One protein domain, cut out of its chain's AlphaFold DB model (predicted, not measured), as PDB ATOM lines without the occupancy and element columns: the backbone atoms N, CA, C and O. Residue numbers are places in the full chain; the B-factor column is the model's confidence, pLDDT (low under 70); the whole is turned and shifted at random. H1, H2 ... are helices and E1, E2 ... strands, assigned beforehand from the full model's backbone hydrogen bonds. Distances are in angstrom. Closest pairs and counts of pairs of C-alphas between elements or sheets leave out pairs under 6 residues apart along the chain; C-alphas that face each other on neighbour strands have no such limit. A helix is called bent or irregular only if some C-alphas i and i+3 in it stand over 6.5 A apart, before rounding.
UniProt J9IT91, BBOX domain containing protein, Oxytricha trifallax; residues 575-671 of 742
ATOM      1  N   GLN A 575     327.371 327.379 128.875       92.38
ATOM      2  CA  GLN A 575     326.815 328.517 128.158       92.38
ATOM      3  C   GLN A 575     327.933 329.339 127.500       92.38
ATOM      4  O   GLN A 575     329.121 329.180 127.796       92.38
ATOM      5  N   THR A 576     327.567 330.272 126.619       92.38
ATOM      6  CA  THR A 576     328.499 331.283 126.104       92.38
ATOM      7  C   THR A 576     327.788 332.590 125.756       92.38
ATOM      8  O   THR A 576     326.653 332.589 125.278       92.38
ATOM      9  N   LYS A 577     328.445 333.725 126.013       91.50
ATOM     10  CA  LYS A 577     327.892 335.068 125.826       91.50
ATOM     11  C   LYS A 577     328.958 336.054 125.357       91.50
ATOM     12  O   LYS A 577     330.001 336.213 125.990       91.50
ATOM     13  N   THR A 578     328.653 336.768 124.278       89.62
ATOM     14  CA  THR A 578     329.447 337.907 123.810       89.62
ATOM     15  C   THR A 578     329.109 339.150 124.627       89.62
ATOM     16  O   THR A 578     327.933 339.470 124.808       89.62
ATOM     17  N   LEU A 579     330.124 339.883 125.082       87.25
ATOM     18  CA  LEU A 579     329.976 341.194 125.714       87.25
ATOM     19  C   LEU A 579     330.656 342.265 124.859       87.25
ATOM     20  O   LEU A 579     331.732 342.039 124.310       87.25
ATOM     21  N   SER A 580     330.034 343.444 124.772       83.94
ATOM     22  CA  SER A 580     330.668 344.655 124.243       83.94
ATOM     23  C   SER A 580     331.081 345.555 125.401       83.94
ATOM     24  O   SER A 580     330.222 345.993 126.162       83.94
ATOM     25  N   LEU A 581     332.375 345.845 125.518       77.69
ATOM     26  CA  LEU A 581     332.940 346.690 126.569       77.69
ATOM     27  C   LEU A 581     333.490 347.979 125.956       77.69
ATOM     28  O   LEU A 581     334.358 347.923 125.087       77.69
ATOM     29  N   LYS A 582     332.997 349.136 126.406       76.25
ATOM     30  CA  LYS A 582     333.408 350.464 125.922       76.25
ATOM     31  C   LYS A 582     334.410 351.079 126.904       76.25
ATOM     32  O   LYS A 582     334.014 351.557 127.961       76.25
ATOM     33  N   LEU A 583     335.707 350.969 126.602       73.94
ATOM     34  CA  LEU A 583     336.806 351.188 127.557       73.94
ATOM     35  C   LEU A 583     338.023 351.871 126.902       73.94
ATOM     36  O   LEU A 583     338.236 351.764 125.697       73.94
ATOM     37  N   ARG A 584     338.841 352.571 127.701       74.31
ATOM     38  CA  ARG A 584     340.030 353.334 127.240       74.31
ATOM     39  C   ARG A 584     341.346 352.543 127.241       74.31
ATOM     40  O   ARG A 584     342.360 353.032 126.762       74.31
ATOM     41  N   ILE A 585     341.348 351.326 127.783       69.00
ATOM     42  CA  ILE A 585     342.498 350.407 127.786       69.00
ATOM     43  C   ILE A 585     342.026 348.989 127.455       69.00
ATOM     44  O   ILE A 585     340.831 348.697 127.535       69.00
ATOM     45  N   HIS A 586     342.957 348.098 127.116       69.31
ATOM     46  CA  HIS A 586     342.635 346.727 126.738       69.31
ATOM     47  C   HIS A 586     342.758 345.747 127.922       69.31
ATOM     48  O   HIS A 586     343.782 345.092 128.116       69.31
ATOM     49  N   PHE A 587     341.681 345.618 128.701       65.94
ATOM     50  CA  PHE A 587     341.622 344.871 129.972       65.94
ATOM     51  C   PHE A 587     342.022 343.378 129.914       65.94
ATOM     52  O   PHE A 587     342.346 342.804 130.952       65.94
ATOM     53  N   MET A 588     342.031 342.739 128.737       64.56
ATOM     54  CA  MET A 588     342.543 341.366 128.583       64.56
ATOM     55  C   MET A 588     344.078 341.295 128.624       64.56
ATOM     56  O   MET A 588     344.620 340.325 129.148       64.56
ATOM     57  N   LYS A 589     344.776 342.314 128.095       62.69
ATOM     58  CA  LYS A 589     346.252 342.375 128.024       62.69
ATOM     59  C   LYS A 589     346.866 343.328 129.062       62.69
ATOM     60  O   LYS A 589     348.039 343.191 129.391       62.69
ATOM     61  N   THR A 590     346.108 344.289 129.597       61.38
ATOM     62  CA  THR A 590     346.569 345.177 130.678       61.38
ATOM     63  C   THR A 590     346.383 344.522 132.049       61.38
ATOM     64  O   THR A 590     345.278 344.110 132.399       61.38
ATOM     65  N   TYR A 591     347.452 344.468 132.846       58.97
ATOM     66  CA  TYR A 591     347.388 344.051 134.247       58.97
ATOM     67  C   TYR A 591     346.554 345.034 135.078       58.97
ATOM     68  O   TYR A 591     346.738 346.248 134.997       58.97
ATOM     69  N   LEU A 592     345.646 344.495 135.888       58.75
ATOM     70  CA  LEU A 592     344.826 345.239 136.843       58.75
ATOM     71  C   LEU A 592     345.463 345.151 138.241       58.75
ATOM     72  O   LEU A 592     346.447 344.428 138.426       58.75
ATOM     73  N   GLY A 593     344.900 345.835 139.248       55.56
ATOM     74  CA  GLY A 593     345.403 345.769 140.626       55.56
ATOM     75  C   GLY A 593     345.643 344.327 141.103       55.56
ATOM     76  O   GLY A 593     344.818 343.449 140.838       55.56
ATOM     77  N   ASN A 594     346.773 344.101 141.784       60.59
ATOM     78  CA  ASN A 594     347.371 342.796 142.128       60.59
ATOM     79  C   ASN A 594     348.076 342.052 140.966       60.59
ATOM     80  O   ASN A 594     348.281 340.848 141.059       60.59
ATOM     81  N   ASN A 595     348.481 342.751 139.897       65.00
ATOM     82  CA  ASN A 595     349.264 342.211 138.768       65.00
ATOM     83  C   ASN A 595     348.613 341.019 138.033       65.00
ATOM     84  O   ASN A 595     349.306 340.182 137.460       65.00
ATOM     85  N   LEU A 596     347.279 340.965 138.008       66.88
ATOM     86  CA  LEU A 596     346.506 339.962 137.267       66.88
ATOM     87  C   LEU A 596     345.722 340.626 136.133       66.88
ATOM     88  O   LEU A 596     345.125 341.688 136.329       66.88
ATOM     89  N   SER A 597     345.688 339.996 134.958       72.25
ATOM     90  CA  SER A 597     344.795 340.407 133.868       72.25
ATOM     91  C   SER A 597     343.329 340.132 134.218       72.25
ATOM     92  O   SER A 597     343.024 339.353 135.129       72.25
ATOM     93  N   LEU A 598     342.392 340.733 133.472       71.88
ATOM     94  CA  LEU A 598     340.966 340.429 133.641       71.88
ATOM     95  C   LEU A 598     340.674 338.931 133.467       71.88
ATOM     96  O   LEU A 598     339.912 338.353 134.238       71.88
ATOM     97  N   GLN A 599     341.322 338.301 132.487       77.75
ATOM     98  CA  GLN A 599     341.177 336.877 132.217       77.75
ATOM     99  C   GLN A 599     341.563 336.035 133.443       77.75
ATOM    100  O   GLN A 599     340.779 335.195 133.874       77.75
ATOM    101  N   GLN A 600     342.720 336.314 134.054       79.88
ATOM    102  CA  GLN A 600     343.192 335.602 135.246       79.88
ATOM    103  C   GLN A 600     342.274 335.821 136.455       79.88
ATOM    104  O   GLN A 600     341.931 334.862 137.139       79.88
ATOM    105  N   LYS A 601     341.824 337.062 136.707       80.06
ATOM    106  CA  LYS A 601     340.878 337.343 137.805       80.06
ATOM    107  C   LYS A 601     339.577 336.554 137.649       80.06
ATOM    108  O   LYS A 601     339.088 335.999 138.626       80.06
ATOM    109  N   LEU A 602     339.039 336.479 136.430       83.31
ATOM    110  CA  LEU A 602     337.795 335.765 136.152       83.31
ATOM    111  C   LEU A 602     337.953 334.248 136.246       83.31
ATOM    112  O   LEU A 602     337.143 333.625 136.920       83.31
ATOM    113  N   GLN A 603     339.003 333.677 135.648       83.06
ATOM    114  CA  GLN A 603     339.277 332.235 135.707       83.06
ATOM    115  C   GLN A 603     339.544 331.743 137.141       83.06
ATOM    116  O   GLN A 603     339.178 330.624 137.477       83.06
ATOM    117  N   ASN A 604     340.125 332.588 138.001       83.88
ATOM    118  CA  ASN A 604     340.374 332.257 139.406       83.88
ATOM    119  C   ASN A 604     339.136 332.419 140.312       83.88
ATOM    120  O   ASN A 604     339.140 331.902 141.427       83.88
ATOM    121  N   GLN A 605     338.112 333.173 139.888       86.56
ATOM    122  CA  GLN A 605     336.943 333.515 140.716       86.56
ATOM    123  C   GLN A 605     335.647 332.819 140.264       86.56
ATOM    124  O   GLN A 605     334.743 332.616 141.074       86.56
ATOM    125  N   PHE A 606     335.541 332.454 138.987       90.06
ATOM    126  CA  PHE A 606     334.355 331.856 138.380       90.06
ATOM    127  C   PHE A 606     334.782 330.754 137.406       90.06
ATOM    128  O   PHE A 606     335.754 330.927 136.672       90.06
ATOM    129  N   ASN A 607     334.028 329.653 137.314       89.12
ATOM    130  CA  ASN A 607     334.301 328.614 136.314       89.12
ATOM    131  C   ASN A 607     333.838 329.070 134.910       89.12
ATOM    132  O   ASN A 607     332.750 328.720 134.433       89.12
ATOM    133  N   VAL A 608     334.658 329.933 134.297       90.69
ATOM    134  CA  VAL A 608     334.497 330.513 132.958       90.69
ATOM    135  C   VAL A 608     335.849 330.700 132.257       90.69
ATOM    136  O   VAL A 608     336.837 331.111 132.856       90.69
ATOM    137  N   PHE A 609     335.872 330.482 130.948       89.06
ATOM    138  CA  PHE A 609     336.919 330.914 130.027       89.06
ATOM    139  C   PHE A 609     336.521 332.252 129.389       89.06
ATOM    140  O   PHE A 609     335.376 332.433 128.966       89.06
ATOM    141  N   VAL A 610     337.470 333.185 129.292       85.81
ATOM    142  CA  VAL A 610     337.259 334.511 128.694       85.81
ATOM    143  C   VAL A 610     338.311 334.761 127.626       85.81
ATOM    144  O   VAL A 610     339.483 334.457 127.825       85.81
ATOM    145  N   SER A 611     337.888 335.278 126.474       82.75
ATOM    146  CA  SER A 611     338.743 335.422 125.289       82.75
ATOM    147  C   SER A 611     338.305 336.572 124.378       82.75
ATOM    148  O   SER A 611     337.163 337.026 124.442       82.75
ATOM    149  N   GLU A 612     339.211 337.032 123.510       78.69
ATOM    150  CA  GLU A 612     338.852 337.864 122.351       78.69
ATOM    151  C   GLU A 612     337.872 337.076 121.454       78.69
ATOM    152  O   GLU A 612     338.002 335.857 121.311       78.69
ATOM    153  N   THR A 613     336.866 337.731 120.865       78.00
ATOM    154  CA  THR A 613     335.891 337.031 120.003       78.00
ATOM    155  C   THR A 613     336.539 336.455 118.747       78.00
ATOM    156  O   THR A 613     337.351 337.126 118.106       78.00
ATOM    157  N   PHE A 614     336.118 335.258 118.334       74.94
ATOM    158  CA  PHE A 614     336.467 334.730 117.016       74.94
ATOM    159  C   PHE A 614     335.746 335.468 115.877       74.94
ATOM    160  O   PHE A 614     334.576 335.834 115.995       74.94
ATOM    161  N   ARG A 615     336.418 335.587 114.727       76.31
ATOM    162  CA  ARG A 615     335.786 335.703 113.406       76.31
ATOM    163  C   ARG A 615     335.743 334.327 112.748       76.31
ATOM    164  O   ARG A 615     336.676 333.542 112.911       76.31
ATOM    165  N   VAL A 616     334.694 334.052 111.978       78.19
ATOM    166  CA  VAL A 616     334.685 332.922 111.040       78.19
ATOM    167  C   VAL A 616     335.328 333.388 109.737       78.19
ATOM    168  O   VAL A 616     334.985 334.456 109.233       78.19
ATOM    169  N   VAL A 617     336.261 332.606 109.198       81.12
ATOM    170  CA  VAL A 617     336.830 332.809 107.858       81.12
ATOM    171  C   VAL A 617     336.798 331.499 107.082       81.12
ATOM    172  O   VAL A 617     337.078 330.434 107.635       81.12
ATOM    173  N   THR A 618     336.476 331.570 105.795       82.12
ATOM    174  CA  THR A 618     336.630 330.438 104.877       82.12
ATOM    175  C   THR A 618     338.083 330.358 104.424       82.12
ATOM    176  O   THR A 618     338.666 331.364 104.018       82.12
ATOM    177  N   LYS A 619     338.674 329.163 104.474       80.06
ATOM    178  CA  LYS A 619     339.944 328.839 103.812       80.06
ATOM    179  C   LYS A 619     339.753 327.616 102.927       80.06
ATOM    180  O   LYS A 619     338.938 326.752 103.241       80.06
ATOM    181  N   MET A 620     340.515 327.536 101.844       78.75
ATOM    182  CA  MET A 620     340.637 326.298 101.077       78.75
ATOM    183  C   MET A 620     341.498 325.311 101.866       78.75
ATOM    184  O   MET A 620     342.563 325.669 102.366       78.75
ATOM    185  N   ASP A 621     341.028 324.076 101.997       71.00
ATOM    186  CA  ASP A 621     341.814 322.966 102.526       71.00
ATOM    187  C   ASP A 621     342.768 322.471 101.425       71.00
ATOM    188  O   ASP A 621     342.331 321.908 100.425       71.00
ATOM    189  N   GLU A 622     344.070 322.716 101.597       66.88
ATOM    190  CA  GLU A 622     345.117 322.518 100.574       66.88
ATOM    191  C   GLU A 622     345.231 321.073 100.048       66.88
ATOM    192  O   GLU A 622     345.787 320.848  98.975       66.88
ATOM    193  N   ILE A 623     344.712 320.091 100.792       72.06
ATOM    194  CA  ILE A 623     344.785 318.662 100.454       72.06
ATOM    195  C   ILE A 623     343.526 318.212  99.711       72.06
ATOM    196  O   ILE A 623     343.606 317.429  98.766       72.06
ATOM    197  N   THR A 624     342.351 318.673 100.148       74.88
ATOM    198  CA  THR A 624     341.057 318.244  99.586       74.88
ATOM    199  C   THR A 624     340.473 319.215  98.562       74.88
ATOM    200  O   THR A 624     339.493 318.874  97.901       74.88
ATOM    201  N   ASN A 625     341.068 320.404  98.424       75.06
ATOM    202  CA  ASN A 625     340.630 321.507  97.569       75.06
ATOM    203  C   ASN A 625     339.162 321.924  97.812       75.06
ATOM    204  O   ASN A 625     338.456 322.334  96.893       75.06
ATOM    205  N   LYS A 626     338.694 321.781  99.061       73.50
ATOM    206  CA  LYS A 626     337.343 322.143  99.511       73.50
ATOM    207  C   LYS A 626     337.382 323.368 100.414       73.50
ATOM    208  O   LYS A 626     338.308 323.534 101.207       73.50
ATOM    209  N   GLU A 627     336.337 324.185 100.343       79.19
ATOM    210  CA  GLU A 627     336.129 325.258 101.307       79.19
ATOM    211  C   GLU A 627     335.905 324.699 102.714       79.19
ATOM    212  O   GLU A 627     335.134 323.759 102.930       79.19
ATOM    213  N   ARG A 628     336.562 325.315 103.695       73.88
ATOM    214  CA  ARG A 628     336.416 324.990 105.106       73.88
ATOM    215  C   ARG A 628     336.394 326.262 105.943       73.88
ATOM    216  O   ARG A 628     337.335 327.054 105.934       73.88
ATOM    217  N   GLN A 629     335.333 326.425 106.724       75.06
ATOM    218  CA  GLN A 629     335.267 327.466 107.743       75.06
ATOM    219  C   GLN A 629     336.210 327.129 108.907       75.06
ATOM    220  O   GLN A 629     336.271 325.986 109.372       75.06
ATOM    221  N   ILE A 630     336.945 328.134 109.380       75.50
ATOM    222  CA  ILE A 630     337.724 328.092 110.618       75.50
ATOM    223  C   ILE A 630     337.470 329.356 111.445       75.50
ATOM    224  O   ILE A 630     337.035 330.382 110.922       75.50
ATOM    225  N   CYS A 631     337.775 329.286 112.738       75.00
ATOM    226  CA  CYS A 631     337.797 330.454 113.606       75.00
ATOM    227  C   CYS A 631     339.211 331.024 113.719       75.00
ATOM    228  O   CYS A 631     340.162 330.292 113.987       75.00
ATOM    229  N   GLU A 632     339.325 332.339 113.574       74.19
ATOM    230  CA  GLU A 632     340.518 333.115 113.915       74.19
ATOM    231  C   GLU A 632     340.157 334.116 115.012       74.19
ATOM    232  O   GLU A 632     339.060 334.674 114.995       74.19
ATOM    233  N   TYR A 633     341.054 334.364 115.967       70.88
ATOM    234  CA  TYR A 633     340.850 335.438 116.943       70.88
ATOM    235  C   TYR A 633     340.837 336.800 116.236       70.88
ATOM    236  O   TYR A 633     341.643 337.051 115.337       70.88
ATOM    237  N   ILE A 634     339.931 337.694 116.639       68.56
ATOM    238  CA  ILE A 634     339.956 339.095 116.206       68.56
ATOM    239  C   ILE A 634     341.003 339.819 117.057       68.56
ATOM    240  O   ILE A 634     340.661 340.434 118.063       68.56
ATOM    241  N   THR A 635     342.274 339.709 116.653       59.66
ATOM    242  CA  THR A 635     343.420 340.257 117.389       59.66
ATOM    243  C   THR A 635     343.241 341.745 117.677       59.66
ATOM    244  O   THR A 635     343.251 342.572 116.762       59.66
ATOM    245  N   ILE A 636     343.112 342.101 118.955       57.88
ATOM    246  CA  ILE A 636     343.004 343.505 119.371       57.88
ATOM    247  C   ILE A 636     344.407 344.147 119.359       57.88
ATOM    248  O   ILE A 636     345.311 343.571 119.978       57.88
ATOM    249  N   PRO A 637     344.614 345.312 118.697       55.41
ATOM    250  CA  PRO A 637     345.933 345.934 118.532       55.41
ATOM    251  C   PRO A 637     346.705 346.128 119.842       55.41
ATOM    252  O   PRO A 637     346.185 346.679 120.811       55.41
ATOM    253  N   ASP A 638     347.969 345.702 119.857       53.19
ATOM    254  CA  ASP A 638     348.775 345.597 121.085       53.19
ATOM    255  C   ASP A 638     349.307 346.937 121.630       53.19
ATOM    256  O   ASP A 638     349.776 347.011 122.768       53.19
ATOM    257  N   SER A 639     349.247 348.020 120.848       56.12
ATOM    258  CA  SER A 639     349.806 349.322 121.221       56.12
ATOM    259  C   SER A 639     348.933 350.073 122.238       56.12
ATOM    260  O   SER A 639     348.170 350.978 121.899       56.12
ATOM    261  N   ILE A 640     349.134 349.775 123.529       54.19
ATOM    262  CA  ILE A 640     348.531 350.488 124.681       54.19
ATOM    263  C   ILE A 640     348.600 352.024 124.502       54.19
ATOM    264  O   ILE A 640     347.643 352.737 124.801       54.19
ATOM    265  N   ALA A 641     349.704 352.516 123.933       51.47
ATOM    266  CA  ALA A 641     349.985 353.925 123.659       51.47
ATOM    267  C   ALA A 641     349.101 354.606 122.581       51.47
ATOM    268  O   ALA A 641     349.276 355.801 122.335       51.47
ATOM    269  N   MET A 642     348.182 353.896 121.917       53.44
ATOM    270  CA  MET A 642     347.239 354.498 120.957       53.44
ATOM    271  C   MET A 642     345.805 354.648 121.485       53.44
ATOM    272  O   MET A 642     344.983 355.262 120.806       53.44
ATOM    273  N   LEU A 643     345.487 354.106 122.667       60.53
ATOM    274  CA  LEU A 643     344.097 353.792 123.034       60.53
ATOM    275  C   LEU A 643     343.505 354.665 124.156       60.53
ATOM    276  O   LEU A 643     342.292 354.828 124.210       60.53
ATOM    277  N   ILE A 644     344.321 355.295 125.012       70.00
ATOM    278  CA  ILE A 644     343.828 356.043 126.195       70.00
ATOM    279  C   ILE A 644     342.982 357.278 125.819       70.00
ATOM    280  O   ILE A 644     342.085 357.684 126.569       70.00
ATOM    281  N   TYR A 645     343.248 357.877 124.656       69.69
ATOM    282  CA  TYR A 645     342.656 359.144 124.209       69.69
ATOM    283  C   TYR A 645     341.132 359.093 124.040       69.69
ATOM    284  O   TYR A 645     340.452 360.097 124.269       69.69
ATOM    285  N   GLN A 646     340.577 357.930 123.698       71.56
ATOM    286  CA  GLN A 646     339.158 357.736 123.395       71.56
ATOM    287  C   GLN A 646     338.657 356.390 123.928       71.56
ATOM    288  O   GLN A 646     339.435 355.522 124.307       71.56
ATOM    289  N   GLU A 647     337.343 356.202 123.979       74.06
ATOM    290  CA  GLU A 647     336.766 354.908 124.346       74.06
ATOM    291  C   GLU A 647     336.632 354.008 123.121       74.06
ATOM    292  O   GLU A 647     335.998 354.374 122.133       74.06
ATOM    293  N   HIS A 648     337.185 352.805 123.222       71.56
ATOM    294  CA  HIS A 648     337.118 351.769 122.204       71.56
ATOM    295  C   HIS A 648     336.095 350.701 122.611       71.56
ATOM    296  O   HIS A 648     336.024 350.316 123.779       71.56
ATOM    297  N   GLN A 649     335.295 350.216 121.656       74.69
ATOM    298  CA  GLN A 649     334.371 349.101 121.877       74.69
ATOM    299  C   GLN A 649     335.071 347.776 121.565       74.69
ATOM    300  O   GLN A 649     335.197 347.383 120.406       74.69
ATOM    301  N   TYR A 650     335.496 347.071 122.608       75.12
ATOM    302  CA  TYR A 650     336.028 345.716 122.508       75.12
ATOM    303  C   TYR A 650     334.887 344.698 122.566       75.12
ATOM    304  O   TYR A 650     333.907 344.900 123.289       75.12
ATOM    305  N   LYS A 651     335.024 343.581 121.846       80.19
ATOM    306  CA  LYS A 651     334.154 342.411 121.998       80.19
ATOM    307  C   LYS A 651     334.947 341.274 122.633       80.19
ATOM    308  O   LYS A 651     336.007 340.906 122.134       80.19
ATOM    309  N   ILE A 652     334.415 340.723 123.719       84.06
ATOM    310  CA  ILE A 652     334.953 339.525 124.375       84.06
ATOM    311  C   ILE A 652     333.882 338.440 124.427       84.06
ATOM    312  O   ILE A 652     332.689 338.745 124.507       84.06
ATOM    313  N   GLN A 653     334.310 337.183 124.418       88.31
ATOM    314  CA  GLN A 653     333.448 336.045 124.710       88.31
ATOM    315  C   GLN A 653     333.714 335.541 126.127       88.31
ATOM    316  O   GLN A 653     334.865 335.300 126.495       88.31
ATOM    317  N   VAL A 654     332.642 335.343 126.892       91.62
ATOM    318  CA  VAL A 654     332.627 334.615 128.166       91.62
ATOM    319  C   VAL A 654     331.959 333.266 127.914       91.62
ATOM    320  O   VAL A 654     330.878 333.228 127.330       91.62
ATOM    321  N   THR A 655     332.575 332.167 128.340       93.56
ATOM    322  CA  THR A 655     332.092 330.794 128.110       93.56
ATOM    323  C   THR A 655     332.293 329.965 129.367       93.56
ATOM    324  O   THR A 655     333.351 330.062 129.970       93.56
ATOM    325  N   GLY A 656     331.321 329.151 129.772       94.31
ATOM    326  CA  GLY A 656     331.433 328.320 130.972       94.31
ATOM    327  C   GLY A 656     330.105 328.128 131.690       94.31
ATOM    328  O   GLY A 656     329.043 328.347 131.108       94.31
ATOM    329  N   ILE A 657     330.180 327.741 132.964       92.69
ATOM    330  CA  ILE A 657     329.002 327.394 133.775       92.69
ATOM    331  C   ILE A 657     328.557 328.538 134.708       92.69
ATOM    332  O   ILE A 657     327.372 328.659 135.000       92.69
ATOM    333  N   MET A 658     329.464 329.443 135.108       91.75
ATOM    334  CA  MET A 658     329.170 330.598 135.988       91.75
ATOM    335  C   MET A 658     329.045 331.931 135.224       91.75
ATOM    336  O   MET A 658     329.605 332.962 135.610       91.75
ATOM    337  N   ILE A 659     328.349 331.925 134.081       92.31
ATOM    338  CA  ILE A 659     328.242 333.119 133.223       92.31
ATOM    339  C   ILE A 659     327.433 334.243 133.877       92.31
ATOM    340  O   ILE A 659     327.761 335.411 133.670       92.31
ATOM    341  N   GLY A 660     326.403 333.934 134.670       89.50
ATOM    342  CA  GLY A 660     325.572 334.955 135.315       89.50
ATOM    343  C   GLY A 660     326.387 335.886 136.216       89.50
ATOM    344  O   GLY A 660     326.236 337.106 136.166       89.50
ATOM    345  N   GLU A 661     327.290 335.304 136.995       91.38
ATOM    346  CA  GLU A 661     328.128 335.950 138.000       91.38
ATOM    347  C   GLU A 661     329.303 336.661 137.325       91.38
ATOM    348  O   GLU A 661     329.510 337.857 137.543       91.38
ATOM    349  N   ALA A 662     330.004 335.963 136.424       91.19
ATOM    350  CA  ALA A 662     331.120 336.523 135.672       91.19
ATOM    351  C   ALA A 662     330.695 337.734 134.825       91.19
ATOM    352  O   ALA A 662     331.390 338.748 134.805       91.19
ATOM    353  N   VAL A 663     329.528 337.684 134.168       90.75
ATOM    354  CA  VAL A 663     329.005 338.818 133.386       90.75
ATOM    355  C   VAL A 663     328.633 339.995 134.289       90.75
ATOM    356  O   VAL A 663     328.962 341.127 133.943       90.75
ATOM    357  N   LYS A 664     328.002 339.763 135.453       89.75
ATOM    358  CA  LYS A 664     327.721 340.838 136.429       89.75
ATOM    359  C   LYS A 664     329.014 341.522 136.884       89.75
ATOM    360  O   LYS A 664     329.071 342.748 136.879       89.75
ATOM    361  N   TYR A 665     330.051 340.744 137.205       87.50
ATOM    362  CA  TYR A 665     331.368 341.263 137.586       87.50
ATOM    363  C   TYR A 665     332.013 342.073 136.453       87.50
ATOM    364  O   TYR A 665     332.365 343.231 136.653       87.50
ATOM    365  N   ILE A 666     332.105 341.520 135.236       85.12
ATOM    366  CA  ILE A 666     332.688 342.220 134.075       85.12
ATOM    367  C   ILE A 666     331.994 343.564 133.828       85.12
ATOM    368  O   ILE A 666     332.660 344.560 133.552       85.12
ATOM    369  N   MET A 667     330.664 343.602 133.936       84.62
ATOM    370  CA  MET A 667     329.879 344.812 133.688       84.62
ATOM    371  C   MET A 667     329.966 345.843 134.829       84.62
ATOM    372  O   MET A 667     329.584 346.990 134.602       84.62
ATOM    373  N   SER A 668     330.498 345.496 136.013       83.31
ATOM    374  CA  SER A 668     330.807 346.474 137.072       83.31
ATOM    375  C   SER A 668     332.197 347.102 136.921       83.31
ATOM    376  O   SER A 668     332.390 348.246 137.321       83.31
ATOM    377  N   ILE A 669     333.156 346.421 136.283       76.38
ATOM    378  CA  ILE A 669     334.531 346.929 136.106       76.38
ATOM    379  C   ILE A 669     334.595 348.356 135.530       76.38
ATOM    380  O   ILE A 669     335.379 349.141 136.063       76.38
ATOM    381  N   PRO A 670     333.804 348.764 134.513       75.00
ATOM    382  CA  PRO A 670     333.889 350.119 133.967       75.00
ATOM    383  C   PRO A 670     333.692 351.237 135.003       75.00
ATOM    384  O   PRO A 670     334.328 352.280 134.872       75.00
ATOM    385  N   SER A 671     332.869 351.033 136.044       75.06
ATOM    386  CA  SER A 671     332.654 352.033 137.104       75.06
ATOM    387  C   SER A 671     333.721 352.005 138.205       75.06
ATOM    388  O   SER A 671     333.827 352.958 138.972       75.06
TER     389      SER A 671
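This is residues 575 to 671 of the 742 residues of the protein "BBOX domain containing protein" of Oxytricha trifallax (UniProt J9IT91). A strongly twisted sheet of three strands, E1, E5 and E2, has the helices H1 and H2 over one face, and a long hairpin, E3 and E4, sticks out from it as an arm. The arm is the continuation of E2 and points away from the helices; it makes the length of the domain. The printed part has 97 residues, with the named elements in the order E1 H1 E2 E3 E4 E5 H2; the sheet's order is E1 - E5 - E2, antiparallel, and the class is mixed, helices and strands. The whole is loose, with a radius of gyration of the C-alphas of 15.9 A and spans of 50 by 35 by 21 A.

In the sheet, the inner strand E5, residues 648 to 656, is the antiparallel neighbour of E1, residues 575 to 583, at 158 degrees, with N 579 and O 652 within hydrogen-bond range at 2.9 A. On its other side E5 is the antiparallel neighbour of E2, residues 608 to 612, at 148 degrees, with N 609 and O 655 at 2.7 A. The sheet is only just strongly twisted, its C-alphas lying up to 4.4 A off the best plane. H2, residues 659 to 671, is on the sheet at a height of 8.6 A, over E1 and only just over E5, and runs along the strands, at 1 degree to E1 on the local plane; the closest C-alphas of H2 and E1 are those of Ile 659 and Gln 575, 7.0 A apart. H1, residues 598 to 605, is on the same face at a height of 7.1 A, only just over none of the strands; its closest C-alpha to E2 is that of Gln 599, 5.8 A from that of Val 610. H1 and H2 are close but not clearly touching, with the C-alphas of Leu 602 and Ala 662 6.7 A apart, and run opposite ways at a steep tilt of 46 degrees. E1, H1 and E2 form a split strand-helix-strand unit, two strands running the same way with E5 between them, and its crossover is right-handed. E2 runs on into E3, residues 614 to 621, at 69 degrees, and E3 bends by 53 degrees at residue 618. E3 and E4, residues 626 to 633, form a hairpin, with N 617 and O 630 at 2.9 A, and both are apart from E1, H1 and H2. Every O i to N i+4 pair is within hydrogen-bond range in H1, and 7 of 9 are in H2, which is only just irregular: C-alphas 667 and 670 are 6.7 A apart.

E1 begins at C-alpha 575, (326.815, 328.517, 128.158), and is 24.8 A long; E5 is 25.7 A. E3 is 19.4 A and E4 22.2 A, while E2 is 13.6 A and H1 10.7 A. H2, 19.8 A, ends at C-alpha 671, (332.654, 352.033, 137.104).

The C-alphas farthest apart are those of Thr 624 and Ser 671, 51.2 A. The printed part has no cut. The links E1 to H1 and E4 to E5 are long, 14 residues each. The mean pLDDT of the printed part is 76.4; it is under 70 at residues 585 to 596, 622, 634 to 643 and 645.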